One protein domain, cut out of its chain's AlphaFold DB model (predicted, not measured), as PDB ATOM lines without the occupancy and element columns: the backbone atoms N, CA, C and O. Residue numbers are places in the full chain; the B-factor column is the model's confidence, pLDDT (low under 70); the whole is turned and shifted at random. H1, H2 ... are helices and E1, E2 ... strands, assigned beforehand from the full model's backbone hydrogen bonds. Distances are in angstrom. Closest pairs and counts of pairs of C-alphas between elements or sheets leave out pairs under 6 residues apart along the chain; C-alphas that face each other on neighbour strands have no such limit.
ATOM      1  N   PHE A   6     202.868 266.539 306.685       58.38
ATOM      2  CA  PHE A   6     203.730 267.698 306.899       58.38
ATOM      3  C   PHE A   6     205.141 267.533 306.304       58.38
ATOM      4  O   PHE A   6     205.618 268.448 305.640       58.38
ATOM      5  N   ARG A   7     205.797 266.369 306.455       64.38
ATOM      6  CA  ARG A   7     207.093 266.087 305.797       64.38
ATOM      7  C   ARG A   7     206.944 266.091 304.282       64.38
ATOM      8  O   ARG A   7     207.780 266.650 303.580       64.38
ATOM      9  N   TYR A   8     205.835 265.540 303.799       67.00
ATOM     10  CA  TYR A   8     205.457 265.606 302.394       67.00
ATOM     11  C   TYR A   8     205.367 267.058 301.903       67.00
ATOM     12  O   TYR A   8     206.075 267.434 300.968       67.00
ATOM     13  N   GLN A   9     204.578 267.895 302.591       66.19
ATOM     14  CA  GLN A   9     204.435 269.320 302.283       66.19
ATOM     15  C   GLN A   9     205.774 270.069 302.346       66.19
ATOM     16  O   GLN A   9     206.052 270.893 301.480       66.19
ATOM     17  N   ALA A  10     206.598 269.794 303.358       62.97
ATOM     18  CA  ALA A  10     207.896 270.436 303.543       62.97
ATOM     19  C   ALA A  10     208.919 270.020 302.474       62.97
ATOM     20  O   ALA A  10     209.823 270.790 302.163       62.97
ATOM     21  N   SER A  11     208.774 268.825 301.896       73.19
ATOM     22  CA  SER A  11     209.710 268.313 300.895       73.19
ATOM     23  C   SER A  11     209.505 268.895 299.496       73.19
ATOM     24  O   SER A  11     210.415 268.801 298.683       73.19
ATOM     25  N   ARG A  12     208.337 269.477 299.181       84.81
ATOM     26  CA  ARG A  12     207.985 269.874 297.807       84.81
ATOM     27  C   ARG A  12     207.793 271.388 297.654       84.81
ATOM     28  O   ARG A  12     206.968 271.968 298.363       84.81
ATOM     29  N   PRO A  13     208.445 272.039 296.669       86.50
ATOM     30  CA  PRO A  13     208.327 273.488 296.458       86.50
ATOM     31  C   PRO A  13     206.951 273.917 295.915       86.50
ATOM     32  O   PRO A  13     206.541 275.077 296.050       86.50
ATOM     33  N   TRP A  14     206.196 272.987 295.321       90.25
ATOM     34  CA  TRP A  14     204.853 273.232 294.794       90.25
ATOM     35  C   TRP A  14     203.737 273.053 295.837       90.25
ATOM     36  O   TRP A  14     202.660 273.625 295.661       90.25
ATOM     37  N   ALA A  15     203.964 272.322 296.938       90.38
ATOM     38  CA  ALA A  15     202.895 271.839 297.826       90.38
ATOM     39  C   ALA A  15     201.983 272.955 298.346       90.38
ATOM     40  O   ALA A  15     200.761 272.865 298.247       90.38
ATOM     41  N   ARG A  16     202.557 274.061 298.838       91.56
ATOM     42  CA  ARG A  16     201.767 275.193 299.348       91.56
ATOM     43  C   ARG A  16     200.878 275.829 298.272       91.56
ATOM     44  O   ARG A  16     199.738 276.177 298.565       91.56
ATOM     45  N   ARG A  17     201.387 275.984 297.046       95.00
ATOM     46  CA  ARG A  17     200.639 276.595 295.934       95.00
ATOM     47  C   ARG A  17     199.545 275.665 295.420       95.00
ATOM     48  O   ARG A  17     198.441 276.127 295.169       95.00
ATOM     49  N   VAL A  18     199.825 274.367 295.335       95.25
ATOM     50  CA  VAL A  18     198.828 273.351 294.966       95.25
ATOM     51  C   VAL A  18     197.703 273.284 295.999       95.25
ATOM     52  O   VAL A  18     196.535 273.327 295.629       95.25
ATOM     53  N   ALA A  19     198.037 273.281 297.294       92.81
ATOM     54  CA  ALA A  19     197.048 273.362 298.371       92.81
ATOM     55  C   ALA A  19     196.128 274.583 298.212       92.81
ATOM     56  O   ALA A  19     194.909 274.450 298.279       92.81
ATOM     57  N   GLN A  20     196.707 275.761 297.964       94.19
ATOM     58  CA  GLN A  20     195.946 276.990 297.753       94.19
ATOM     59  C   GLN A  20     195.055 276.914 296.506       94.19
ATOM     60  O   GLN A  20     193.892 277.308 296.569       94.19
ATOM     61  N   ALA A  21     195.569 276.382 295.393       96.00
ATOM     62  CA  ALA A  21     194.806 276.225 294.158       96.00
ATOM     63  C   ALA A  21     193.558 275.353 294.372       96.00
ATOM     64  O   ALA A  21     192.457 275.747 294.000       96.00
ATOM     65  N   PHE A  22     193.703 274.217 295.055       95.69
ATOM     66  CA  PHE A  22     192.583 273.325 295.359       95.69
ATOM     67  C   PHE A  22     191.583 273.905 296.369       95.69
ATOM     68  O   PHE A  22     190.393 273.612 296.268       95.69
ATOM     69  N   GLN A  23     192.037 274.740 297.311       93.44
ATOM     70  CA  GLN A  23     191.161 275.464 298.241       93.44
ATOM     71  C   GLN A  23     190.332 276.555 297.551       93.44
ATOM     72  O   GLN A  23     189.223 276.848 297.988       93.44
ATOM     73  N   GLN A  24     190.871 277.170 296.496       94.44
ATOM     74  CA  GLN A  24     190.207 278.237 295.743       94.44
ATOM     75  C   GLN A  24     189.351 277.709 294.581       94.44
ATOM     76  O   GLN A  24     188.447 278.404 294.119       94.44
ATOM     77  N   ALA A  25     189.620 276.494 294.101       94.25
ATOM     78  CA  ALA A  25     188.928 275.902 292.964       94.25
ATOM     79  C   ALA A  25     187.478 275.513 293.295       94.25
ATOM     80  O   ALA A  25     187.210 274.727 294.206       94.25
ATOM     81  N   THR A  26     186.526 275.970 292.481       92.31
ATOM     82  CA  THR A  26     185.113 275.586 292.618       92.31
ATOM     83  C   THR A  26     184.902 274.118 292.230       92.31
ATOM     84  O   THR A  26     184.187 273.382 292.910       92.31
ATOM     85  N   THR A  27     185.598 273.646 291.192       92.25
ATOM     86  CA  THR A  27     185.516 272.259 290.697       92.25
ATOM     87  C   THR A  27     186.832 271.501 290.874       92.25
ATOM     88  O   THR A  27     187.895 272.107 291.005       92.25
ATOM     89  N   GLN A  28     186.770 270.166 290.862       89.44
ATOM     90  CA  GLN A  28     187.964 269.316 290.910       89.44
ATOM     91  C   GLN A  28     188.878 269.558 289.702       89.44
ATOM     92  O   GLN A  28     190.080 269.730 289.887       89.44
ATOM     93  N   GLN A  29     188.309 269.652 288.493       94.31
ATOM     94  CA  GLN A  29     189.075 269.865 287.261       94.31
ATOM     95  C   GLN A  29     189.899 271.156 287.313       94.31
ATOM     96  O   GLN A  29     191.095 271.129 287.053       94.31
ATOM     97  N   GLN A  30     189.296 272.265 287.757       95.94
ATOM     98  CA  GLN A  30     190.006 273.540 287.927       95.94
ATOM     99  C   GLN A  30     191.201 273.423 288.881       95.94
ATOM    100  O   GLN A  30     192.250 274.019 288.635       95.94
ATOM    101  N   GLY A  31     191.051 272.664 289.972       94.88
ATOM    102  CA  GLY A  31     192.146 272.394 290.902       94.88
ATOM    103  C   GLY A  31     193.275 271.601 290.242       94.88
ATOM    104  O   GLY A  31     194.442 271.959 290.402       94.88
ATOM    105  N   CYS A  32     192.926 270.579 289.456       95.31
ATOM    106  CA  CYS A  32     193.884 269.734 288.741       95.31
ATOM    107  C   CYS A  32     194.657 270.527 287.678       95.31
ATOM    108  O   CYS A  32     195.885 270.488 287.671       95.31
ATOM    109  N   ASP A  33     193.967 271.321 286.856       97.06
ATOM    110  CA  ASP A  33     194.592 272.151 285.817       97.06
ATOM    111  C   ASP A  33     195.569 273.169 286.428       97.06
ATOM    112  O   ASP A  33     196.705 273.333 285.972       97.06
ATOM    113  N   ALA A  34     195.155 273.831 287.515       96.88
ATOM    114  CA  ALA A  34     195.999 274.783 288.227       96.88
ATOM    115  C   ALA A  34     197.221 274.102 288.864       96.88
ATOM    116  O   ALA A  34     198.333 274.632 288.786       96.88
ATOM    117  N   ALA A  35     197.038 272.927 289.472       96.50
ATOM    118  CA  ALA A  35     198.133 272.156 290.047       96.50
ATOM    119  C   ALA A  35     199.127 271.692 288.979       96.50
ATOM    120  O   ALA A  35     200.330 271.869 289.169       96.50
ATOM    121  N   ALA A  36     198.645 271.206 287.834       96.94
ATOM    122  CA  ALA A  36     199.489 270.827 286.710       96.94
ATOM    123  C   ALA A  36     200.334 272.017 286.222       96.94
ATOM    124  O   ALA A  36     201.553 271.911 286.103       96.94
ATOM    125  N   ALA A  37     199.732 273.198 286.050       97.44
ATOM    126  CA  ALA A  37     200.463 274.401 285.645       97.44
ATOM    127  C   ALA A  37     201.501 274.881 286.684       97.44
ATOM    128  O   ALA A  37     202.484 275.545 286.336       97.44
ATOM    129  N   ILE A  38     201.285 274.613 287.974       97.12
ATOM    130  CA  ILE A  38     202.268 274.896 289.030       97.12
ATOM    131  C   ILE A  38     203.430 273.905 288.937       97.12
ATOM    132  O   ILE A  38     204.580 274.330 288.882       97.12
ATOM    133  N   VAL A  39     203.132 272.607 288.899       94.75
ATOM    134  CA  VAL A  39     204.130 271.529 288.887       94.75
ATOM    135  C   VAL A  39     204.996 271.585 287.637       94.75
ATOM    136  O   VAL A  39     206.216 271.503 287.747       94.75
ATOM    137  N   GLN A  40     204.393 271.824 286.469       96.31
ATOM    138  CA  GLN A  40     205.113 271.987 285.208       96.31
ATOM    139  C   GLN A  40     206.189 273.078 285.312       96.31
ATOM    140  O   GLN A  40     207.338 272.833 284.958       96.31
ATOM    141  N   ARG A  41     205.853 274.251 285.869       96.00
ATOM    142  CA  ARG A  41     206.822 275.346 286.055       96.00
ATOM    143  C   ARG A  41     207.960 274.975 287.003       96.00
ATOM    144  O   ARG A  41     209.104 275.324 286.735       96.00
ATOM    145  N   GLU A  42     207.671 274.274 288.098       94.12
ATOM    146  CA  GLU A  42     208.715 273.838 289.039       94.12
ATOM    147  C   GLU A  42     209.650 272.799 288.422       94.12
ATOM    148  O   GLU A  42     210.862 272.854 288.626       94.12
ATOM    149  N   LEU A  43     209.097 271.868 287.647       92.94
ATOM    150  CA  LEU A  43     209.871 270.862 286.932       92.94
ATOM    151  C   LEU A  43     210.735 271.495 285.842       92.94
ATOM    152  O   LEU A  43     211.894 271.122 285.711       92.94
ATOM    153  N   GLU A  44     210.214 272.471 285.096       94.06
ATOM    154  CA  GLU A  44     210.987 273.233 284.108       94.06
ATOM    155  C   GLU A  44     212.154 273.980 284.756       94.06
ATOM    156  O   GLU A  44     213.267 273.932 284.239       94.06
ATOM    157  N   GLN A  45     211.929 274.628 285.902       93.00
ATOM    158  CA  GLN A  45     212.989 275.309 286.650       93.00
ATOM    159  C   GLN A  45     214.038 274.323 287.170       93.00
ATOM    160  O   GLN A  45     215.233 274.546 286.994       93.00
ATOM    161  N   ALA A  46     213.614 273.210 287.766       90.94
ATOM    162  CA  ALA A  46     214.534 272.195 288.264       90.94
ATOM    163  C   ALA A  46     215.313 271.508 287.125       90.94
ATOM    164  O   ALA A  46     216.498 271.218 287.289       90.94
ATOM    165  N   ALA A  47     214.696 271.324 285.952       91.62
ATOM    166  CA  ALA A  47     215.331 270.741 284.771       91.62
ATOM    167  C   ALA A  47     216.460 271.610 284.183       91.62
ATOM    168  O   ALA A  47     217.296 271.096 283.444       91.62
ATOM    169  N   GLN A  48     216.526 272.905 284.523       93.19
ATOM    170  CA  GLN A  48     217.649 273.774 284.136       93.19
ATOM    171  C   GLN A  48     218.956 273.386 284.838       93.19
ATOM    172  O   GLN A  48     220.036 273.649 284.316       93.19
ATOM    173  N   LEU A  49     218.862 272.780 286.027       91.38
ATOM    174  CA  LEU A  49     220.004 272.469 286.893       91.38
ATOM    175  C   LEU A  49     220.202 270.964 287.103       91.38
ATOM    176  O   LEU A  49     221.288 270.528 287.489       91.38
ATOM    177  N   HIS A  50     219.165 270.160 286.866       89.31
ATOM    178  CA  HIS A  50     219.137 268.743 287.207       89.31
ATOM    179  C   HIS A  50     218.510 267.905 286.093       89.31
ATOM    180  O   HIS A  50     217.610 268.344 285.381       89.31
ATOM    181  N   ARG A  51     218.954 266.651 285.966       88.38
ATOM    182  CA  ARG A  51     218.307 265.684 285.078       88.38
ATOM    183  C   ARG A  51     217.059 265.134 285.762       88.38
ATOM    184  O   ARG A  51     217.172 264.496 286.802       88.38
ATOM    185  N   ILE A  52     215.903 265.350 285.144       88.69
ATOM    186  CA  ILE A  52     214.605 264.845 285.605       88.69
ATOM    187  C   ILE A  52     214.105 263.838 284.573       88.69
ATOM    188  O   ILE A  52     214.039 264.175 283.391       88.69
ATOM    189  N   SER A  53     213.795 262.607 284.988       88.44
ATOM    190  CA  SER A  53     213.234 261.607 284.066       88.44
ATOM    191  C   SER A  53     211.737 261.831 283.818       88.44
ATOM    192  O   SER A  53     211.058 262.485 284.615       88.44
ATOM    193  N   ASP A  54     211.203 261.248 282.743       88.88
ATOM    194  CA  ASP A  54     209.770 261.315 282.429       88.88
ATOM    195  C   ASP A  54     208.916 260.668 283.526       88.88
ATOM    196  O   ASP A  54     207.960 261.272 284.002       88.88
ATOM    197  N   THR A  55     209.333 259.511 284.045       85.38
ATOM    198  CA  THR A  55     208.671 258.850 285.181       85.38
ATOM    199  C   THR A  55     208.651 259.734 286.431       85.38
ATOM    200  O   THR A  55     207.667 259.771 287.170       85.38
ATOM    201  N   GLN A  56     209.730 260.479 286.677       86.38
ATOM    202  CA  GLN A  56     209.829 261.432 287.784       86.38
ATOM    203  C   GLN A  56     208.829 262.579 287.608       86.38
ATOM    204  O   GLN A  56     208.100 262.924 288.534       86.38
ATOM    205  N   ARG A  57     208.761 263.128 286.392       89.62
ATOM    206  CA  ARG A  57     207.811 264.171 285.998       89.62
ATOM    207  C   ARG A  57     206.368 263.706 286.190       89.62
ATOM    208  O   ARG A  57     205.604 264.393 286.860       89.62
ATOM    209  N   GLU A  58     206.014 262.537 285.662       90.12
ATOM    210  CA  GLU A  58     204.687 261.927 285.817       90.12
ATOM    211  C   GLU A  58     204.326 261.726 287.292       90.12
ATOM    212  O   GLU A  58     203.241 262.109 287.728       90.12
ATOM    213  N   THR A  59     205.266 261.199 288.080       88.06
ATOM    214  CA  THR A  59     205.069 260.977 289.515       88.06
ATOM    215  C   THR A  59     204.745 262.283 290.241       88.06
ATOM    216  O   THR A  59     203.823 262.315 291.051       88.06
ATOM    217  N   GLU A  60     205.439 263.384 289.938       89.81
ATOM    218  CA  GLU A  60     205.185 264.682 290.578       89.81
ATOM    219  C   GLU A  60     203.810 265.269 290.227       89.81
ATOM    220  O   GLU A  60     203.176 265.880 291.090       89.81
ATOM    221  N   PHE A  61     203.298 265.043 289.012       92.81
ATOM    222  CA  PHE A  61     201.931 265.438 288.658       92.81
ATOM    223  C   PHE A  61     200.888 264.681 289.478       92.81
ATOM    224  O   PHE A  61     200.021 265.302 290.097       92.81
ATOM    225  N   VAL A  62     201.005 263.353 289.535       91.94
ATOM    226  CA  VAL A  62     200.083 262.502 290.299       91.94
ATOM    227  C   VAL A  62     200.133 262.843 291.791       91.94
ATOM    228  O   VAL A  62     199.101 262.955 292.453       91.94
ATOM    229  N   LEU A  63     201.334 263.059 292.327       90.44
ATOM    230  CA  LEU A  63     201.558 263.482 293.709       90.44
ATOM    231  C   LEU A  63     200.884 264.821 294.022       90.44
ATOM    232  O   LEU A  63     200.270 264.982 295.084       90.44
ATOM    233  N   ALA A  64     200.999 265.795 293.123       92.56
ATOM    234  CA  ALA A  64     200.372 267.094 293.303       92.56
ATOM    235  C   ALA A  64     198.852 267.016 293.255       92.56
ATOM    236  O   ALA A  64     198.189 267.632 294.091       92.56
ATOM    237  N   GLU A  65     198.302 266.229 292.336       94.56
ATOM    238  CA  GLU A  65     196.866 265.997 292.264       94.56
ATOM    239  C   GLU A  65     196.343 265.345 293.552       94.56
ATOM    240  O   GLU A  65     195.463 265.906 294.208       94.56
ATOM    241  N   ALA A  66     196.931 264.220 293.970       93.12
ATOM    242  CA  ALA A  66     196.517 263.495 295.170       93.12
ATOM    243  C   ALA A  66     196.613 264.369 296.433       93.12
ATOM    244  O   ALA A  66     195.691 264.408 297.251       93.12
ATOM    245  N   TYR A  67     197.703 265.130 296.576       92.38
ATOM    246  CA  TYR A  67     197.871 266.057 297.693       92.38
ATOM    247  C   TYR A  67     196.857 267.204 297.658       92.38
ATOM    248  O   TYR A  67     196.297 267.570 298.691       92.38
ATOM    249  N   GLY A  68     196.610 267.777 296.482       93.88
ATOM    250  CA  GLY A  68     195.629 268.836 296.298       93.88
ATOM    251  C   GLY A  68     194.220 268.396 296.694       93.88
ATOM    252  O   GLY A  68     193.562 269.081 297.482       93.88
ATOM    253  N   GLN A  69     193.792 267.217 296.231       94.00
ATOM    254  CA  GLN A  69     192.509 266.625 296.608       94.00
ATOM    255  C   GLN A  69     192.449 266.319 298.114       94.00
ATOM    256  O   GLN A  69     191.495 266.707 298.782       94.00
ATOM    257  N   PHE A  70     193.507 265.743 298.692       92.69
ATOM    258  CA  PHE A  70     193.616 265.524 300.140       92.69
ATOM    259  C   PHE A  70     193.445 266.816 300.951       92.69
ATOM    260  O   PHE A  70     192.768 266.822 301.982       92.69
ATOM    261  N   VAL A  71     194.031 267.931 300.499       90.94
ATOM    262  CA  VAL A  71     193.865 269.235 301.153       90.94
ATOM    263  C   VAL A  71     192.438 269.762 301.000       90.94
ATOM    264  O   VAL A  71     191.881 270.244 301.988       90.94
ATOM    265  N   ARG A  72     191.851 269.665 299.801       91.62
ATOM    266  CA  ARG A  72     190.455 270.049 299.529       91.62
ATOM    267  C   ARG A  72     189.479 269.290 300.428       91.62
ATOM    268  O   ARG A  72     188.558 269.893 300.968       91.62
ATOM    269  N   ASP A  73     189.743 268.006 300.654       91.50
ATOM    270  CA  ASP A  73     188.894 267.100 301.431       91.50
ATOM    271  C   ASP A  73     189.230 267.089 302.938       91.50
ATOM    272  O   ASP A  73     188.872 266.165 303.675       91.50
ATOM    273  N   GLY A  74     189.909 268.136 303.422       88.00
ATOM    274  CA  GLY A  74     190.074 268.409 304.852       88.00
ATOM    275  C   GLY A  74     191.252 267.707 305.528       88.00
ATOM    276  O   GLY A  74     191.299 267.670 306.754       88.00
ATOM    277  N   ARG A  75     192.215 267.177 304.761       88.56
ATOM    278  CA  ARG A  75     193.448 266.543 305.267       88.56
ATOM    279  C   ARG A  75     193.205 265.367 306.223       88.56
ATOM    280  O   ARG A  75     193.919 265.201 307.210       88.56
ATOM    281  N   ARG A  76     192.190 264.549 305.943       88.75
ATOM    282  CA  ARG A  76     191.799 263.417 306.798       88.75
ATOM    283  C   ARG A  76     192.826 262.292 306.744       88.75
ATOM    284  O   ARG A  76     193.109 261.775 305.666       88.75
ATOM    285  N   ILE A  77     193.341 261.886 307.898       90.88
ATOM    286  CA  ILE A  77     194.294 260.779 308.022       90.88
ATOM    287  C   ILE A  77     193.615 259.632 308.757       90.88
ATOM    288  O   ILE A  77     193.020 259.855 309.806       90.88
ATOM    289  N   HIS A  78     193.721 258.420 308.227       92.19
ATOM    290  CA  HIS A  78     193.257 257.193 308.860       92.19
ATOM    291  C   HIS A  78     194.448 256.313 309.219       92.19
ATOM    292  O   HIS A  78     195.355 256.129 308.407       92.19
ATOM    293  N   ALA A  79     194.422 255.742 310.417       92.25
ATOM    294  CA  ALA A  79     195.413 254.781 310.878       92.25
ATOM    295  C   ALA A  79     194.727 253.652 311.641       92.25
ATOM    296  O   ALA A  79     193.643 253.835 312.193       92.25
ATOM    297  N   LEU A  80     195.368 252.491 311.687       92.75
ATOM    298  CA  LEU A  80     194.995 251.413 312.600       92.75
ATOM    299  C   LEU A  80     195.825 251.555 313.883       92.75
ATOM    300  O   LEU A  80     196.963 252.015 313.802       92.75
ATOM    301  N   ASP A  81     195.297 251.178 315.043       91.69
ATOM    302  CA  ASP A  81     196.118 251.083 316.256       91.69
ATOM    303  C   ASP A  81     197.144 249.939 316.168       91.69
ATOM    304  O   ASP A  81     197.048 249.059 315.312       91.69
ATOM    305  N   ASP A  82     198.154 249.958 317.039       89.75
ATOM    306  CA  ASP A  82     199.272 249.011 316.964       89.75
ATOM    307  C   ASP A  82     198.808 247.550 317.070       89.75
ATOM    308  O   ASP A  82     199.289 246.684 316.337       89.75
ATOM    309  N   SER A  83     197.839 247.265 317.945       91.69
ATOM    310  CA  SER A  83     197.282 245.920 318.129       91.69
ATOM    311  C   SER A  83     196.580 245.418 316.864       91.69
ATOM    312  O   SER A  83     196.747 244.261 316.470       91.69
ATOM    313  N   LEU A  84     195.812 246.286 316.200       92.75
ATOM    314  CA  LEU A  84     195.103 245.983 314.964       92.75
ATOM    315  C   LEU A  84     196.063 245.873 313.773       92.75
ATOM    316  O   LEU A  84     195.890 244.972 312.954       92.75
ATOM    317  N   GLN A  85     197.103 246.711 313.702       91.56
ATOM    318  CA  GLN A  85     198.179 246.587 312.710       91.56
ATOM    319  C   GLN A  85     198.900 245.241 312.836       91.56
ATOM    320  O   GLN A  85     199.072 244.534 311.842       91.56
ATOM    321  N   GLN A  86     199.283 244.851 314.056       90.75
ATOM    322  CA  GLN A  86     199.932 243.562 314.306       90.75
ATOM    323  C   GLN A  86     199.005 242.389 313.963       90.75
ATOM    324  O   GLN A  86     199.414 241.444 313.286       90.75
ATOM    325  N   ALA A  87     197.732 242.460 314.359       92.50
ATOM    326  CA  ALA A  87     196.747 241.442 314.002       92.50
ATOM    327  C   ALA A  87     196.569 241.336 312.477       92.50
ATOM    328  O   ALA A  87     196.456 240.237 311.930       92.50
ATOM    329  N   LEU A  88     196.577 242.463 311.761       92.50
ATOM    330  CA  LEU A  88     196.494 242.470 310.305       92.50
ATOM    331  C   LEU A  88     197.738 241.846 309.659       92.50
ATOM    332  O   LEU A  88     197.592 241.085 308.706       92.50
ATOM    333  N   ALA A  89     198.935 242.086 310.201       90.81
ATOM    334  CA  ALA A  89     200.174 241.467 309.719       90.81
ATOM    335  C   ALA A  89     200.160 239.929 309.838       90.81
ATOM    336  O   ALA A  89     200.764 239.240 309.018       90.81
ATOM    337  N   HIS A  90     199.420 239.382 310.809       91.88
ATOM    338  CA  HIS A  90     199.167 237.943 310.957       91.88
ATOM    339  C   HIS A  90     197.886 237.460 310.247       91.88
ATOM    340  O   HIS A  90     197.443 236.328 310.455       91.88
ATOM    341  N   THR A  91     197.256 238.289 309.416       92.94
ATOM    342  CA  THR A  91     196.050 237.943 308.654       92.94
ATOM    343  C   THR A  91     196.404 237.773 307.180       92.94
ATOM    344  O   THR A  91     197.114 238.586 306.596       92.94
ATOM    345  N   ARG A  92     195.877 236.727 306.535       92.62
ATOM    346  CA  ARG A  92     196.002 236.579 305.076       92.62
ATOM    347  C   ARG A  92     195.328 237.756 304.367       92.62
ATOM    348  O   ARG A  92     194.246 238.171 304.773       92.62
ATOM    349  N   ALA A  93     195.931 238.264 303.294       90.19
ATOM    350  CA  ALA A  93     195.342 239.352 302.514       90.19
ATOM    351  C   ALA A  93     193.939 238.975 301.983       90.19
ATOM    352  O   ALA A  93     193.698 237.800 301.677       90.19
ATOM    353  N   PRO A  94     193.004 239.938 301.888       91.62
ATOM    354  CA  PRO A  94     191.704 239.680 301.279       91.62
ATOM    355  C   PRO A  94     191.878 239.338 299.794       91.62
ATOM    356  O   PRO A  94     192.745 239.885 299.118       91.62
ATOM    357  N   ALA A  95     191.054 238.422 299.280       89.12
ATOM    358  CA  ALA A  95     191.078 238.057 297.861       89.12
ATOM    359  C   ALA A  95     190.351 239.085 296.975       89.12
ATOM    360  O   ALA A  95     190.680 239.218 295.801       89.12
ATOM    361  N   ALA A  96     189.384 239.812 297.539       90.19
ATOM    362  CA  ALA A  96     188.568 240.821 296.869       90.19
ATOM    363  C   ALA A  96     188.201 241.940 297.852       90.19
ATOM    364  O   ALA A  96     188.203 241.721 299.070       90.19
ATOM    365  N   MET A  97     187.870 243.123 297.331       91.00
ATOM    366  CA  MET A  97     187.325 244.201 298.162       91.00
ATOM    367  C   MET A  97     185.874 243.906 298.573       91.00
ATOM    368  O   MET A  97     185.132 243.282 297.813       91.00
ATOM    369  N   PRO A  98     185.417 244.383 299.747       88.06
ATOM    370  CA  PRO A  98     184.002 244.329 300.104       88.06
ATOM    371  C   PRO A  98     183.110 245.009 299.057       88.06
ATOM    372  O   PRO A  98     183.442 246.082 298.560       88.06
ATOM    373  N   ALA A  99     181.925 244.446 298.799       85.50
ATOM    374  CA  ALA A  99     180.933 245.027 297.879       85.50
ATOM    375  C   ALA A  99     180.448 246.422 298.296       85.50
ATOM    376  O   ALA A  99     179.991 247.208 297.468       85.50
ATOM    377  N   THR A 100     180.567 246.740 299.582       83.44
ATOM    378  CA  THR A 100     180.260 248.057 300.130       83.44
ATOM    379  C   THR A 100     181.415 248.534 300.989       83.44
ATOM    380  O   THR A 100     181.758 247.886 301.982       83.44
ATOM    381  N   LEU A 101     181.963 249.698 300.651       86.06
ATOM    382  CA  LEU A 101     182.969 250.376 301.453       86.06
ATOM    383  C   LEU A 101     182.314 251.509 302.241       86.06
ATOM    384  O   LEU A 101     181.896 252.513 301.671       86.06
ATOM    385  N   GLN A 102     182.236 251.365 303.565       82.94
ATOM    386  CA  GLN A 102     181.785 252.437 304.464       82.94
ATOM    387  C   GLN A 102     182.931 253.415 304.765       82.94
ATOM    388  O   GLN A 102     183.234 253.719 305.914       82.94
ATOM    389  N   LEU A 103     183.606 253.869 303.712       84.88
ATOM    390  CA  LEU A 103     184.696 254.834 303.785       84.88
ATOM    391  C   LEU A 103     184.161 256.234 303.467       84.88
ATOM    392  O   LEU A 103     183.232 256.359 302.662       84.88
ATOM    393  N   PRO A 104     184.744 257.300 304.041       82.12
ATOM    394  CA  PRO A 104     184.386 258.656 303.651       82.12
ATOM    395  C   PRO A 104     184.549 258.842 302.139       82.12
ATOM    396  O   PRO A 104     185.522 258.373 301.553       82.12
ATOM    397  N   ALA A 105     183.605 259.538 301.505       86.25
ATOM    398  CA  ALA A 105     183.771 259.971 300.122       86.25
ATOM    399  C   ALA A 105     184.898 261.013 300.017       86.25
ATOM    400  O   ALA A 105     185.138 261.777 300.965       86.25
ATOM    401  N   GLY A 106     185.556 261.056 298.859       91.81
ATOM    402  CA  GLY A 106     186.687 261.945 298.594       91.81
ATOM    403  C   GLY A 106     188.021 261.348 299.035       91.81
ATOM    404  O   GLY A 106     188.170 260.132 299.154       91.81
ATOM    405  N   THR A 107     188.992 262.220 299.261       94.31
ATOM    406  CA  THR A 107     190.398 261.865 299.440       94.31
ATOM    407  C   THR A 107     190.787 261.878 300.907       94.31
ATOM    408  O   THR A 107     190.414 262.773 301.674       94.31
ATOM    409  N   PHE A 108     191.556 260.875 301.308       92.94
ATOM    410  CA  PHE A 108     192.168 260.777 302.626       92.94
ATOM    411  C   PHE A 108     193.547 260.126 302.518       92.94
ATOM    412  O   PHE A 108     193.889 259.518 301.505       92.94
ATOM    413  N   MET A 109     194.355 260.262 303.565       93.00
ATOM    414  CA  MET A 109     195.622 259.549 303.678       93.00
ATOM    415  C   MET A 109     195.445 258.347 304.604       93.00
ATOM    416  O   MET A 109     194.986 258.496 305.732       93.00
ATOM    417  N   LEU A 110     195.816 257.160 304.142       93.62
ATOM    418  CA  LEU A 110     195.870 255.937 304.931       93.62
ATOM    419  C   LEU A 110     197.311 255.697 305.382       93.62
ATOM    420  O   LEU A 110     198.207 255.586 304.546       93.62
ATOM    421  N   GLN A 111     197.537 255.606 306.687       91.62
ATOM    422  CA  GLN A 111     198.823 255.193 307.236       91.62
ATOM    423  C   GLN A 111     198.930 253.674 307.249       91.62
ATOM    424  O   GLN A 111     198.002 252.973 307.651       91.62
ATOM    425  N   LEU A 112     200.087 253.184 306.818       91.31
ATOM    426  CA  LEU A 112     200.383 251.766 306.699       91.31
ATOM    427  C   LEU A 112     201.595 251.429 307.556       91.31
ATOM    428  O   LEU A 112     202.543 252.213 307.656       91.31
ATOM    429  N   ALA A 113     201.584 250.235 308.134       87.62
ATOM    430  CA  ALA A 113     202.720 249.689 308.850       87.62
ATOM    431  C   ALA A 113     202.942 248.234 308.449       87.62
ATOM    432  O   ALA A 113     201.994 247.459 308.317       87.62
ATOM    433  N   HIS A 114     204.205 247.874 308.263       85.50
ATOM    434  CA  HIS A 114     204.615 246.510 307.975       85.50
ATOM    435  C   HIS A 114     206.041 246.294 308.478       85.50
ATOM    436  O   HIS A 114     206.923 247.096 308.184       85.50
ATOM    437  N   ALA A 115     206.267 245.220 309.241       83.75
ATOM    438  CA  ALA A 115     207.589 244.833 309.750       83.75
ATOM    439  C   ALA A 115     208.379 245.987 310.417       83.75
ATOM    440  O   ALA A 115     209.579 246.141 310.205       83.75
ATOM    441  N   GLY A 116     207.697 246.831 311.201       80.00
ATOM    442  CA  GLY A 116     208.308 247.980 311.885       80.00
ATOM    443  C   GLY A 116     208.626 249.184 310.989       80.00
ATOM    444  O   GLY A 116     209.098 250.204 311.482       80.00
ATOM    445  N   GLN A 117     208.344 249.100 309.689       85.69
ATOM    446  CA  GLN A 117     208.410 250.223 308.759       85.69
ATOM    447  C   GLN A 117     207.029 250.854 308.577       85.69
ATOM    448  O   GLN A 117     205.997 250.194 308.723       85.69
ATOM    449  N   HIS A 118     207.019 252.135 308.216       85.44
ATOM    450  CA  HIS A 118     205.800 252.890 307.953       85.44
ATOM    451  C   HIS A 118     205.760 253.347 306.501       85.44
ATOM    452  O   HIS A 118     206.778 253.752 305.959       85.44
ATOM    453  N   SER A 119     204.575 253.338 305.915       88.75
ATOM    454  CA  SER A 119     204.268 253.834 304.573       88.75
ATOM    455  C   SER A 119     202.953 254.620 304.646       88.75
ATOM    456  O   SER A 119     202.307 254.694 305.699       88.75
ATOM    457  N   ALA A 120     202.552 255.242 303.546       90.81
ATOM    458  CA  ALA A 120     201.256 255.885 303.432       90.81
ATOM    459  C   ALA A 120     200.685 255.710 302.026       90.81
ATOM    460  O   ALA A 120     201.425 255.529 301.062       90.81
ATOM    461  N   ALA A 121     199.368 255.821 301.915       93.31
ATOM    462  CA  ALA A 121     198.681 255.924 300.642       93.31
ATOM    463  C   ALA A 121     197.722 257.113 300.656       93.31
ATOM    464  O   ALA A 121     196.978 257.286 301.620       93.31
ATOM    465  N   PHE A 122     197.691 257.902 299.586       93.75
ATOM    466  CA  PHE A 122     196.516 258.724 299.305       93.75
ATOM    467  C   PHE A 122     195.457 257.828 298.676       93.75
ATOM    468  O   PHE A 122     195.764 257.069 297.758       93.75
ATOM    469  N   VAL A 123     194.235 257.894 299.190       95.44
ATOM    470  CA  VAL A 123     193.102 257.102 298.719       95.44
ATOM    471  C   VAL A 123     191.966 258.055 298.393       95.44
ATOM    472  O   VAL A 123     191.477 258.753 299.282       95.44
ATOM    473  N   THR A 124     191.538 258.060 297.137       95.44
ATOM    474  CA  THR A 124     190.355 258.779 296.665       95.44
ATOM    475  C   THR A 124     189.221 257.782 296.491       95.44
ATOM    476  O   THR A 124     189.312 256.851 295.692       95.44
ATOM    477  N   HIS A 125     188.143 257.963 297.251       95.31
ATOM    478  CA  HIS A 125     186.968 257.103 297.204       95.31
ATOM    479  C   HIS A 125     185.834 257.759 296.414       95.31
ATOM    480  O   HIS A 125     185.284 258.788 296.823       95.31
ATOM    481  N   ALA A 126     185.462 257.119 295.303       93.62
ATOM    482  CA  ALA A 126     184.351 257.496 294.438       93.62
ATOM    483  C   ALA A 126     183.207 256.470 294.577       93.62
ATOM    484  O   ALA A 126     183.079 255.573 293.736       93.62
ATOM    485  N   PRO A 127     182.352 256.583 295.615       91.19
ATOM    486  CA  PRO A 127     181.358 255.556 295.934       91.19
ATOM    487  C   PRO A 127     180.332 255.331 294.820       91.19
ATOM    488  O   PRO A 127     179.921 254.199 294.592       91.19
ATOM    489  N   ALA A 128     179.961 256.385 294.086       91.38
ATOM    490  CA  ALA A 128     179.025 256.298 292.963       91.38
ATOM    491  C   ALA A 128     179.548 255.432 291.802       91.38
ATOM    492  O   ALA A 128     178.757 254.871 291.052       91.38
ATOM    493  N   ASN A 129     180.874 255.308 291.679       91.62
ATOM    494  CA  ASN A 129     181.539 254.558 290.616       91.62
ATOM    495  C   ASN A 129     182.096 253.216 291.104       91.62
ATOM    496  O   ASN A 129     182.772 252.537 290.340       91.62
ATOM    497  N   HIS A 130     181.871 252.861 292.373       92.31
ATOM    498  CA  HIS A 130     182.465 251.683 292.997       92.31
ATOM    499  C   HIS A 130     183.993 251.595 292.828       92.31
ATOM    500  O   HIS A 130     184.543 250.521 292.579       92.31
ATOM    501  N   ARG A 131     184.680 252.739 292.965       94.12
ATOM    502  CA  ARG A 131     186.111 252.869 292.667       94.12
ATOM    503  C   ARG A 131     186.898 253.526 293.797       94.12
ATOM    504  O   ARG A 131     186.453 254.500 294.409       94.12
ATOM    505  N   LEU A 132     188.093 252.994 294.028       94.81
ATOM    506  CA  LEU A 132     189.168 253.621 294.781       94.81
ATOM    507  C   LEU A 132     190.327 253.919 293.831       94.81
ATOM    508  O   LEU A 132     190.768 253.030 293.106       94.81
ATOM    509  N   ASP A 133     190.853 255.132 293.889       95.06
ATOM    510  CA  ASP A 133     192.141 255.469 293.289       95.06
ATOM    511  C   ASP A 133     193.167 255.636 294.405       95.06
ATOM    512  O   ASP A 133     192.914 256.316 295.401       95.06
ATOM    513  N   MET A 134     194.307 254.966 294.273       94.88
ATOM    514  CA  MET A 134     195.342 254.920 295.293       94.88
ATOM    515  C   MET A 134     196.679 255.383 294.732       94.88
ATOM    516  O   MET A 134     197.121 254.906 293.690       94.88
ATOM    517  N   LEU A 135     197.345 256.259 295.480       94.06
ATOM    518  CA  LEU A 135     198.754 256.594 295.314       94.06
ATOM    519  C   LEU A 135     199.506 256.128 296.559       94.06
ATOM    520  O   LEU A 135     199.474 256.787 297.598       94.06
ATOM    521  N   LEU A 136     200.146 254.970 296.456       93.12
ATOM    522  CA  LEU A 136     200.908 254.330 297.522       93.12
ATOM    523  C   LEU A 136     202.348 254.845 297.524       93.12
ATOM    524  O   LEU A 136     202.959 254.930 296.465       93.12
ATOM    525  N   LEU A 137     202.897 255.166 298.694       90.38
ATOM    526  CA  LEU A 137     204.232 255.746 298.856       90.38
ATOM    527  C   LEU A 137     205.178 254.764 299.552       90.38
ATOM    528  O   LEU A 137     204.783 254.101 300.511       90.38
ATOM    529  N   GLN A 138     206.434 254.672 299.120       87.12
ATOM    530  CA  GLN A 138     207.414 253.817 299.802       87.12
ATOM    531  C   GLN A 138     207.806 254.367 301.183       87.12
ATOM    532  O   GLN A 138     207.733 255.577 301.398       87.12
ATOM    533  N   PRO A 139     208.287 253.504 302.103       83.25
ATOM    534  CA  PRO A 139     208.755 253.902 303.431       83.25
ATOM    535  C   PRO A 139     209.914 254.907 303.489       83.25
ATOM    536  O   PRO A 139     210.190 255.492 304.533       83.25
ATOM    537  N   ASP A 140     210.648 255.095 302.407       78.69
ATOM    538  CA  ASP A 140     211.752 256.048 302.335       78.69
ATOM    539  C   ASP A 140     211.407 257.271 301.474       78.69
ATOM    540  O   ASP A 140     212.280 258.090 301.184       78.69
ATOM    541  N   PHE A 141     210.134 257.435 301.095       80.25
ATOM    542  CA  PHE A 141     209.653 258.615 300.387       80.25
ATOM    543  C   PHE A 141     209.910 259.903 301.196       80.25
ATOM    544  O   PHE A 141     209.583 260.004 302.378       80.25
ATOM    545  N   ALA A 142     210.455 260.925 300.525       75.19
ATOM    546  CA  ALA A 142     210.786 262.240 301.092       75.19
ATOM    547  C   ALA A 142     211.618 262.184 302.401       75.19
ATOM    548  O   ALA A 142     211.197 262.708 303.445       75.19
ATOM    549  N   PRO A 143     212.827 261.589 302.367       74.44
ATOM    550  CA  PRO A 143     213.690 261.547 303.535       74.44
ATOM    551  C   PRO A 143     214.144 262.965 303.907       74.44
ATOM    552  O   PRO A 143     214.292 263.845 303.055       74.44
ATOM    553  N   ALA A 144     214.343 263.205 305.203       74.06
ATOM    554  CA  ALA A 144     214.718 264.528 305.690       74.06
ATOM    555  C   ALA A 144     216.069 264.970 305.098       74.06
ATOM    556  O   ALA A 144     217.010 264.183 305.030       74.06
ATOM    557  N   GLY A 145     216.155 266.231 304.663       72.81
ATOM    558  CA  GLY A 145     217.380 266.810 304.099       72.81
ATOM    559  C   GLY A 145     217.722 266.365 302.672       72.81
ATOM    560  O   GLY A 145     218.739 266.800 302.140       72.81
ATOM    561  N   SER A 146     216.891 265.536 302.030       76.50
ATOM    562  CA  SER A 146     217.098 265.144 300.635       76.50
ATOM    563  C   SER A 146     216.367 266.093 299.679       76.50
ATOM    564  O   SER A 146     215.187 266.385 299.902       76.50
ATOM    565  N   PRO A 147     217.022 266.577 298.606       79.62
ATOM    566  CA  PRO A 147     216.337 267.333 297.570       79.62
ATOM    567  C   PRO A 147     215.251 266.477 296.913       79.62
ATOM    568  O   PRO A 147     215.467 265.307 296.610       79.62
ATOM    569  N   TRP A 148     214.093 267.069 296.636       80.00
ATOM    570  CA  TRP A 148     212.943 266.333 296.099       80.00
ATOM    571  C   TRP A 148     213.185 265.688 294.731       80.00
ATOM    572  O   TRP A 148     212.567 264.677 294.422       80.00
ATOM    573  N   PHE A 149     214.105 266.239 293.940       79.06
ATOM    574  CA  PHE A 149     214.508 265.720 292.632       79.06
ATOM    575  C   PHE A 149     215.612 264.649 292.709       79.06
ATOM    576  O   PHE A 149     215.950 264.042 291.696       79.06
ATOM    577  N   ALA A 150     216.208 264.416 293.886       72.81
ATOM    578  CA  ALA A 150     217.386 263.556 294.031       72.81
ATOM    579  C   ALA A 150     217.069 262.050 294.026       72.81
ATOM    580  O   ALA A 150     217.991 261.242 293.916       72.81
ATOM    581  N   ARG A 151     215.796 261.650 294.137       67.12
ATOM    582  CA  ARG A 151     215.387 260.241 294.047       67.12
ATOM    583  C   ARG A 151     214.161 260.044 293.162       67.12
ATOM    584  O   ARG A 151     213.277 260.892 293.086       67.12
ATOM    585  N   LEU A 152     214.162 258.903 292.486       62.22
ATOM    586  CA  LEU A 152     213.097 258.358 291.652       62.22
ATOM    587  C   LEU A 152     212.505 257.141 292.377       62.22
ATOM    588  O   LEU A 152     213.217 256.505 293.148       62.22
ATOM    589  N   GLU A 153     211.248 256.811 292.082       61.50
ATOM    590  CA  GLU A 153     210.608 255.522 292.418       61.50
ATOM    591  C   GLU A 153     210.205 255.285 293.875       61.50
ATOM    592  O   GLU A 153     210.496 254.251 294.464       61.50
ATOM    593  N   ALA A 154     209.426 256.200 294.444       77.88
ATOM    594  CA  ALA A 154     208.831 255.972 295.757       77.88
ATOM    595  C   ALA A 154     207.299 256.077 295.746       77.88
ATOM    596  O   ALA A 154     206.698 256.353 296.782       77.88
ATOM    597  N   ALA A 155     206.664 255.860 294.585       87.12
ATOM    598  CA  ALA A 155     205.215 255.914 294.434       87.12
ATOM    599  C   ALA A 155     204.671 254.850 293.461       87.12
ATOM    600  O   ALA A 155     205.310 254.547 292.455       87.12
ATOM    601  N   LEU A 156     203.486 254.314 293.752       91.06
ATOM    602  CA  LEU A 156     202.730 253.392 292.902       91.06
ATOM    603  C   LEU A 156     201.277 253.864 292.803       91.06
ATOM    604  O   LEU A 156     200.629 254.084 293.826       91.06
ATOM    605  N   THR A 157     200.759 253.979 291.582       91.81
ATOM    606  CA  THR A 157     199.347 254.277 291.318       91.81
ATOM    607  C   THR A 157     198.549 253.008 291.054       91.81
ATOM    608  O   THR A 157     199.013 252.095 290.373       91.81
ATOM    609  N   LEU A 158     197.328 252.948 291.582       92.75
ATOM    610  CA  LEU A 158     196.422 251.822 291.384       92.75
ATOM    611  C   LEU A 158     194.966 252.298 291.380       92.75
ATOM    612  O   LEU A 158     194.542 252.996 292.295       92.75
ATOM    613  N   GLY A 159     194.196 251.862 290.383       92.75
ATOM    614  CA  GLY A 159     192.734 251.927 290.406       92.75
ATOM    615  C   GLY A 159     192.160 250.582 290.850       92.75
ATOM    616  O   GLY A 159     192.584 249.538 290.356       92.75
ATOM    617  N   ILE A 160     191.213 250.602 291.781       92.56
ATOM    618  CA  ILE A 160     190.567 249.409 292.335       92.56
ATOM    619  C   ILE A 160     189.063 249.583 292.196       92.56
ATOM    620  O   ILE A 160     188.488 250.497 292.788       92.56
ATOM    621  N   ASN A 161     188.419 248.683 291.467       92.12
ATOM    622  CA  ASN A 161     186.968 248.564 291.509       92.12
ATOM    623  C   ASN A 161     186.579 247.593 292.631       92.12
ATOM    624  O   ASN A 161     187.332 246.676 292.952       92.12
ATOM    625  N   TYR A 162     185.413 247.774 293.239       89.50
ATOM    626  CA  TYR A 162     184.884 246.826 294.221       89.50
ATOM    627  C   TYR A 162     183.493 246.329 293.805       89.50
ATOM    628  O   TYR A 162     182.684 247.132 293.338       89.50
ATOM    629  N   PRO A 163     183.181 245.025 293.971       88.94
ATOM    630  CA  PRO A 163     183.920 243.991 294.716       88.94
ATOM    631  C   PRO A 163     184.951 243.178 293.900       88.94
ATOM    632  O   PRO A 163     185.054 241.965 294.085       88.94
ATOM    633  N   ASP A 164     185.714 243.793 292.995       88.06
ATOM    634  CA  ASP A 164     186.695 243.055 292.193       88.06
ATOM    635  C   ASP A 164     187.842 242.467 293.042       88.06
ATOM    636  O   ASP A 164     188.088 242.832 294.202       88.06
ATOM    637  N   SER A 165     188.553 241.513 292.431       84.12
ATOM    638  CA  SER A 165     189.742 240.880 293.002       84.12
ATOM    639  C   SER A 165     190.840 241.907 293.277       84.12
ATOM    640  O   SER A 165     191.141 242.754 292.441       84.12
ATOM    641  N   VAL A 166     191.495 241.771 294.431       86.06
ATOM    642  CA  VAL A 166     192.673 242.569 294.822       86.06
ATOM    643  C   VAL A 166     193.899 241.697 295.063       86.06
ATOM    644  O   VAL A 166     194.804 242.035 295.826       86.06
ATOM    645  N   GLN A 167     193.942 240.539 294.405       84.50
ATOM    646  CA  GLN A 167     195.126 239.695 294.425       84.50
ATOM    647  C   GLN A 167     196.299 240.437 293.781       84.50
ATOM    648  O   GLN A 167     196.236 240.840 292.624       84.50
ATOM    649  N   VAL A 168     197.380 240.604 294.543       82.31
ATOM    650  CA  VAL A 168     198.609 241.226 294.046       82.31
ATOM    651  C   VAL A 168     199.348 240.206 293.174       82.31
ATOM    652  O   VAL A 168     199.749 239.168 293.707       82.31
ATOM    653  N   PRO A 169     199.562 240.473 291.871       81.12
ATOM    654  CA  PRO A 169     200.282 239.554 290.997       81.12
ATOM    655  C   PRO A 169     201.696 239.263 291.501       81.12
ATOM    656  O   PRO A 169     202.415 240.167 291.951       81.12
ATOM    657  N   ASP A 170     202.129 238.008 291.365       85.94
ATOM    658  CA  ASP A 170     203.502 237.617 291.676       85.94
ATOM    659  C   ASP A 170     204.443 237.993 290.526       85.94
ATOM    660  O   ASP A 170     204.810 237.169 289.693       85.94
ATOM    661  N   THR A 171     204.766 239.285 290.431       88.25
ATOM    662  CA  THR A 171     205.661 239.830 289.404       88.25
ATOM    663  C   THR A 171     206.847 240.557 290.039       88.25
ATOM    664  O   THR A 171     206.685 241.165 291.103       88.25
ATOM    665  N   PRO A 172     208.027 240.571 289.387       87.38
ATOM    666  CA  PRO A 172     209.187 241.316 289.876       87.38
ATOM    667  C   PRO A 172     208.907 242.811 290.089       87.38
ATOM    668  O   PRO A 172     209.365 243.383 291.073       87.38
ATOM    669  N   ALA A 173     208.093 243.426 289.224       85.31
ATOM    670  CA  ALA A 173     207.744 244.847 289.308       85.31
ATOM    671  C   ALA A 173     206.955 245.208 290.582       85.31
ATOM    672  O   ALA A 173     207.080 246.315 291.100       85.31
ATOM    673  N   LEU A 174     206.156 244.273 291.109       88.50
ATOM    674  CA  LEU A 174     205.333 244.485 292.303       88.50
ATOM    675  C   LEU A 174     205.904 243.821 293.559       88.50
ATOM    676  O   LEU A 174     205.309 243.952 294.627       88.50
ATOM    677  N   ALA A 175     207.037 243.120 293.469       89.19
ATOM    678  CA  ALA A 175     207.608 242.377 294.592       89.19
ATOM    679  C   ALA A 175     207.822 243.273 295.826       89.19
ATOM    680  O   ALA A 175     207.343 242.951 296.913       89.19
ATOM    681  N   ASN A 176     208.429 244.449 295.632       88.31
ATOM    682  CA  ASN A 176     208.696 245.414 296.706       88.31
ATOM    683  C   ASN A 176     207.431 246.131 297.213       88.31
ATOM    684  O   ASN A 176     207.413 246.657 298.324       88.31
ATOM    685  N   TRP A 177     206.360 246.137 296.419       90.69
ATOM    686  CA  TRP A 177     205.083 246.770 296.760       90.69
ATOM    687  C   TRP A 177     204.095 245.814 297.417       90.69
ATOM    688  O   TRP A 177     203.157 246.258 298.079       90.69
ATOM    689  N   ARG A 178     204.292 244.502 297.265       92.12
ATOM    690  CA  ARG A 178     203.354 243.477 297.727       92.12
ATOM    691  C   ARG A 178     202.994 243.594 299.209       92.12
ATOM    692  O   ARG A 178     201.794 243.578 299.484       92.12
ATOM    693  N   PRO A 179     203.938 243.760 300.155       91.69
ATOM    694  CA  PRO A 179     203.576 243.887 301.566       91.69
ATOM    695  C   PRO A 179     202.705 245.119 301.838       91.69
ATOM    696  O   PRO A 179     201.754 245.059 302.615       91.69
ATOM    697  N   TRP A 180     202.984 246.222 301.141       92.81
ATOM    698  CA  TRP A 180     202.269 247.489 301.285       92.81
ATOM    699  C   TRP A 180     200.877 247.452 300.662       92.81
ATOM    700  O   TRP A 180     199.925 247.924 301.275       92.81
ATOM    701  N   LEU A 181     200.732 246.823 299.495       94.12
ATOM    702  CA  LEU A 181     199.433 246.573 298.872       94.12
ATOM    703  C   LEU A 181     198.564 245.672 299.757       94.12
ATOM    704  O   LEU A 181     197.403 245.985 300.001       94.12
ATOM    705  N   GLN A 182     199.131 244.597 300.310       93.38
ATOM    706  CA  GLN A 182     198.415 243.711 301.235       93.38
ATOM    707  C   GLN A 182     197.986 244.443 302.513       93.38
ATOM    708  O   GLN A 182     196.834 244.308 302.933       93.38
ATOM    709  N   ALA A 183     198.874 245.253 303.100       93.50
ATOM    710  CA  ALA A 183     198.551 246.099 304.246       93.50
ATOM    711  C   ALA A 183     197.448 247.111 303.903       93.50
ATOM    712  O   ALA A 183     196.509 247.271 304.682       93.50
ATOM    713  N   ALA A 184     197.510 247.750 302.732       94.44
ATOM    714  CA  ALA A 184     196.513 248.714 302.280       94.44
ATOM    715  C   ALA A 184     195.142 248.063 302.077       94.44
ATOM    716  O   ALA A 184     194.163 248.521 302.661       94.44
ATOM    717  N   PHE A 185     195.060 246.962 301.326       94.62
ATOM    718  CA  PHE A 185     193.794 246.258 301.086       94.62
ATOM    719  C   PHE A 185     193.206 245.704 302.379       94.62
ATOM    720  O   PHE A 185     192.011 245.854 302.633       94.62
ATOM    721  N   GLY A 186     194.051 245.119 303.228       93.75
ATOM    722  CA  GLY A 186     193.660 244.658 304.551       93.75
ATOM    723  C   GLY A 186     193.121 245.790 305.427       93.75
ATOM    724  O   GLY A 186     192.072 245.630 306.046       93.75
ATOM    725  N   SER A 187     193.774 246.955 305.423       94.31
ATOM    726  CA  SER A 187     193.352 248.117 306.213       94.31
ATOM    727  C   SER A 187     192.053 248.720 305.691       94.31
ATOM    728  O   SER A 187     191.136 248.952 306.472       94.31
ATOM    729  N   LEU A 188     191.924 248.913 304.376       94.00
ATOM    730  CA  LEU A 188     190.696 249.413 303.752       94.00
ATOM    731  C   LEU A 188     189.504 248.496 304.035       94.00
ATOM    732  O   LEU A 188     188.421 248.976 304.345       94.00
ATOM    733  N   THR A 189     189.721 247.183 303.983       92.19
ATOM    734  CA  THR A 189     188.709 246.168 304.300       92.19
ATOM    735  C   THR A 189     188.387 246.125 305.797       92.19
ATOM    736  O   THR A 189     187.233 245.933 306.187       92.19
ATOM    737  N   LEU A 190     189.387 246.311 306.665       92.50
ATOM    738  CA  LEU A 190     189.167 246.433 308.104       92.50
ATOM    739  C   LEU A 190     188.302 247.647 308.417       92.50
ATOM    740  O   LEU A 190     187.350 247.506 309.174       92.50
ATOM    741  N   LEU A 191     188.576 248.801 307.807       90.88
ATOM    742  CA  LEU A 191     187.840 250.050 308.033       90.88
ATOM    743  C   LEU A 191     186.334 249.952 307.721       90.88
ATOM    744  O   LEU A 191     185.575 250.810 308.154       90.88
ATOM    745  N   THR A 192     185.875 248.904 307.030       85.81
ATOM    746  CA  THR A 192     184.444 248.646 306.797       85.81
ATOM    747  C   THR A 192     183.801 247.736 307.848       85.81
ATOM    748  O   THR A 192     182.627 247.383 307.716       85.81
ATOM    749  N   GLN A 193     184.550 247.263 308.849       87.19
ATOM    750  CA  GLN A 193     184.040 246.320 309.840       87.19
ATOM    751  C   GLN A 193     183.207 247.053 310.907       87.19
ATOM    752  O   GLN A 193     183.690 247.994 311.531       87.19
ATOM    753  N   PRO A 194     181.991 246.573 311.230       83.12
ATOM    754  CA  PRO A 194     181.068 247.278 312.126       83.12
ATOM    755  C   PRO A 194     181.507 247.302 313.600       83.12
ATOM    756  O   PRO A 194     180.887 247.977 314.412       83.12
ATOM    757  N   ARG A 195     182.524 246.515 313.971       86.69
ATOM    758  CA  ARG A 195     183.056 246.431 315.342       86.69
ATOM    759  C   ARG A 195     184.248 247.358 315.582       86.69
ATOM    760  O   ARG A 195     184.831 247.300 316.660       86.69
ATOM    761  N   LEU A 196     184.650 248.142 314.582       90.44
ATOM    762  CA  LEU A 196     185.716 249.113 314.764       90.44
ATOM    763  C   LEU A 196     185.230 250.314 315.562       90.44
ATOM    764  O   LEU A 196     184.142 250.843 315.339       90.44
ATOM    765  N   HIS A 197     186.091 250.759 316.464       91.44
ATOM    766  CA  HIS A 197     185.956 252.031 317.145       91.44
ATOM    767  C   HIS A 197     186.870 253.040 316.463       91.44
ATOM    768  O   HIS A 197     188.035 252.749 316.205       91.44
ATOM    769  N   HIS A 198     186.337 254.225 316.184       90.75
ATOM    770  CA  HIS A 198     187.110 255.340 315.655       90.75
ATOM    771  C   HIS A 198     187.289 256.385 316.748       90.75
ATOM    772  O   HIS A 198     186.308 256.836 317.344       90.75
ATOM    773  N   SER A 199     188.533 256.771 317.007       90.38
ATOM    774  CA  SER A 199     188.870 257.863 317.913       90.38
ATOM    775  C   SER A 199     189.733 258.903 317.207       90.38
ATOM    776  O   SER A 199     190.549 258.592 316.339       90.38
ATOM    777  N   GLY A 200     189.544 260.168 317.583       87.88
ATOM    778  CA  GLY A 200     190.481 261.222 317.218       87.88
ATOM    779  C   GLY A 200     191.762 261.063 318.029       87.88
ATOM    780  O   GLY A 200     191.715 260.984 319.255       87.88
ATOM    781  N   SER A 201     192.894 261.021 317.343       88.56
ATOM    782  CA  SER A 201     194.230 261.002 317.927       88.56
ATOM    783  C   SER A 201     195.103 262.065 317.265       88.56
ATOM    784  O   SER A 201     194.731 262.653 316.248       88.56
ATOM    785  N   TRP A 202     196.275 262.306 317.840       87.44
ATOM    786  CA  TRP A 202     197.301 263.154 317.253       87.44
ATOM    787  C   TRP A 202     198.450 262.303 316.744       87.44
ATOM    788  O   TRP A 202     198.839 261.312 317.357       87.44
ATOM    789  N   LEU A 203     198.975 262.706 315.596       82.00
ATOM    790  CA  LEU A 203     200.024 261.991 314.893       82.00
ATOM    791  C   LEU A 203     201.326 261.938 315.698       82.00
ATOM    792  O   LEU A 203     201.973 260.896 315.773       82.00
ATOM    793  N   VAL A 236     194.559 262.399 313.457       89.75
ATOM    794  CA  VAL A 236     194.461 261.061 312.889       89.75
ATOM    795  C   VAL A 236     193.187 260.416 313.410       89.75
ATOM    796  O   VAL A 236     192.930 260.403 314.610       89.75
ATOM    797  N   GLN A 237     192.384 259.872 312.506       92.00
ATOM    798  CA  GLN A 237     191.280 258.982 312.832       92.00
ATOM    799  C   GLN A 237     191.854 257.586 313.059       92.00
ATOM    800  O   GLN A 237     192.160 256.861 312.107       92.00
ATOM    801  N   LEU A 238     192.035 257.237 314.327       92.56
ATOM    802  CA  LEU A 238     192.582 255.958 314.744       92.56
ATOM    803  C   LEU A 238     191.456 254.927 314.840       92.56
ATOM    804  O   LEU A 238     190.486 255.123 315.571       92.56
ATOM    805  N   ALA A 239     191.581 253.841 314.087       93.81
ATOM    806  CA  ALA A 239     190.697 252.690 314.159       93.81
ATOM    807  C   ALA A 239     191.274 251.643 315.118       93.81
ATOM    808  O   ALA A 239     192.409 251.197 314.946       93.81
ATOM    809  N   SER A 240     190.477 251.227 316.095       93.56
ATOM    810  CA  SER A 240     190.838 250.216 317.088       93.56
ATOM    811  C   SER A 240     189.754 249.153 317.224       93.56
ATOM    812  O   SER A 240     188.587 249.359 316.871       93.56
ATOM    813  N   MET A 241     190.139 247.986 317.742       92.12
ATOM    814  CA  MET A 241     189.202 246.919 318.083       92.12
ATOM    815  C   MET A 241     189.526 246.353 319.470       92.12
ATOM    816  O   MET A 241     190.647 245.888 319.687       92.12
ATOM    817  N   PRO A 242     188.567 246.348 320.414       88.19
ATOM    818  CA  PRO A 242     188.800 245.817 321.748       88.19
ATOM    819  C   PRO A 242     189.044 244.304 321.711       88.19
ATOM    820  O   PRO A 242     188.493 243.584 320.879       88.19
ATOM    821  N   GLY A 243     189.835 243.818 322.669       86.88
ATOM    822  CA  GLY A 243     190.098 242.388 322.853       86.88
ATOM    823  C   GLY A 243     191.219 241.814 321.985       86.88
ATOM    824  O   GLY A 243     191.449 240.606 322.035       86.88
TER     825      GLY A 243
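What this domain is: This is residues 6 to 203 and 236 to 243 of the 284 residues of an uncharacterized protein of Vogesella sp. LIG4 (UniProt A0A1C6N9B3). A strongly twisted sheet of seven strands curls round one helix, H6, while the long helix H4 covers its opposite face, with H2 and H3 packed on H4 farther from the sheet. The 206 printed residues hold six named helices and seven named strands, in the order H1 H2 H3 H4 E1 H5 E2 E3 E4 E5 H6 E6 E7. The sheet is mixed, in the order E5 E4 E3 E2 E1 E7 E6, and the class is mixed, helices and strands. The whole is compact, with a radius of gyration of the C-alphas of 17.2 A and spans of 55 by 39 by 33 A.

Where its parts are: H1 is residues 6 to 11, beginning at C-alpha 6 (203.730, 267.698, 306.899), and H2 is residues 15 to 24. H3, residues 28 to 47, is 28.1 A long, and H4, residues 54 to 72, is 27.2 A. E1 is residues 77 to 80 and H5 residues 82 to 89. E2, residues 106 to 114, spans 25.4 A, and E3, residues 117 to 126, spans 28.9 A. E4 is residues 131 to 137, E5 residues 155 to 161, and H6 residues 178 to 190, 17.8 A long. E6 is residues 197 to 202 and E7 residues 236 to 240, ending at C-alpha 240 (190.838, 250.216, 317.088).

How they stand to each other: E2 E3 E4 E5 form a meander, each strand the antiparallel neighbour of the one before; N 110 and O 121 of E2 and E3 are 2.8 A apart, N 124 and O 133 of E3 and E4 2.8 A, N 134 and O 158 of E4 and E5 2.8 A. E1, H5, E2 form a strand-helix-strand unit, two parallel neighbour strands with a helix between; N 111 and O 78 are 2.8 A apart. E7 is parallel to E1, with N 237 and O 77 2.8 A apart, and antiparallel to the edge strand E6, with N 199 and O 238 2.9 A apart. H4 and H6 are on opposite faces, making three layers, helices on both faces of a sheet; H4's height over the sheet is 9.6 A. The closest C-alphas of H6 and E2 are those of Ala 183 and Leu 112, 6.4 A. H3 and H4 touch as a helical hairpin, at a steep tilt of 41 degrees, closest at C-alphas 32 and 65, 5.9 A. H2 touches H4 with H4's residues 64 to 72 alone, closest at C-alphas 19 and 68, 5.2 A. H5, at the sheet's level, touches H6, closest at C-alphas 88 and 186, 6.8 A. H1 is close to H2 but not clearly touching. Every O i to N i+4 pair is within hydrogen-bond range in H1, H2, H4, H5 and H6, and 15 of 16 in H3.

The domain as a whole: The C-alphas farthest apart, those of Gln 48 and Gly 243, are 56.9 A apart. Residues 204 to 235 are not printed, with 6.0 A between C-alphas 203 and 236. The links H5 to E2, E4 to E5 and E5 to H6 are long. The mean pLDDT of the printed part is 88.9, with residues 6 to 10 and 151 to 153 under 70.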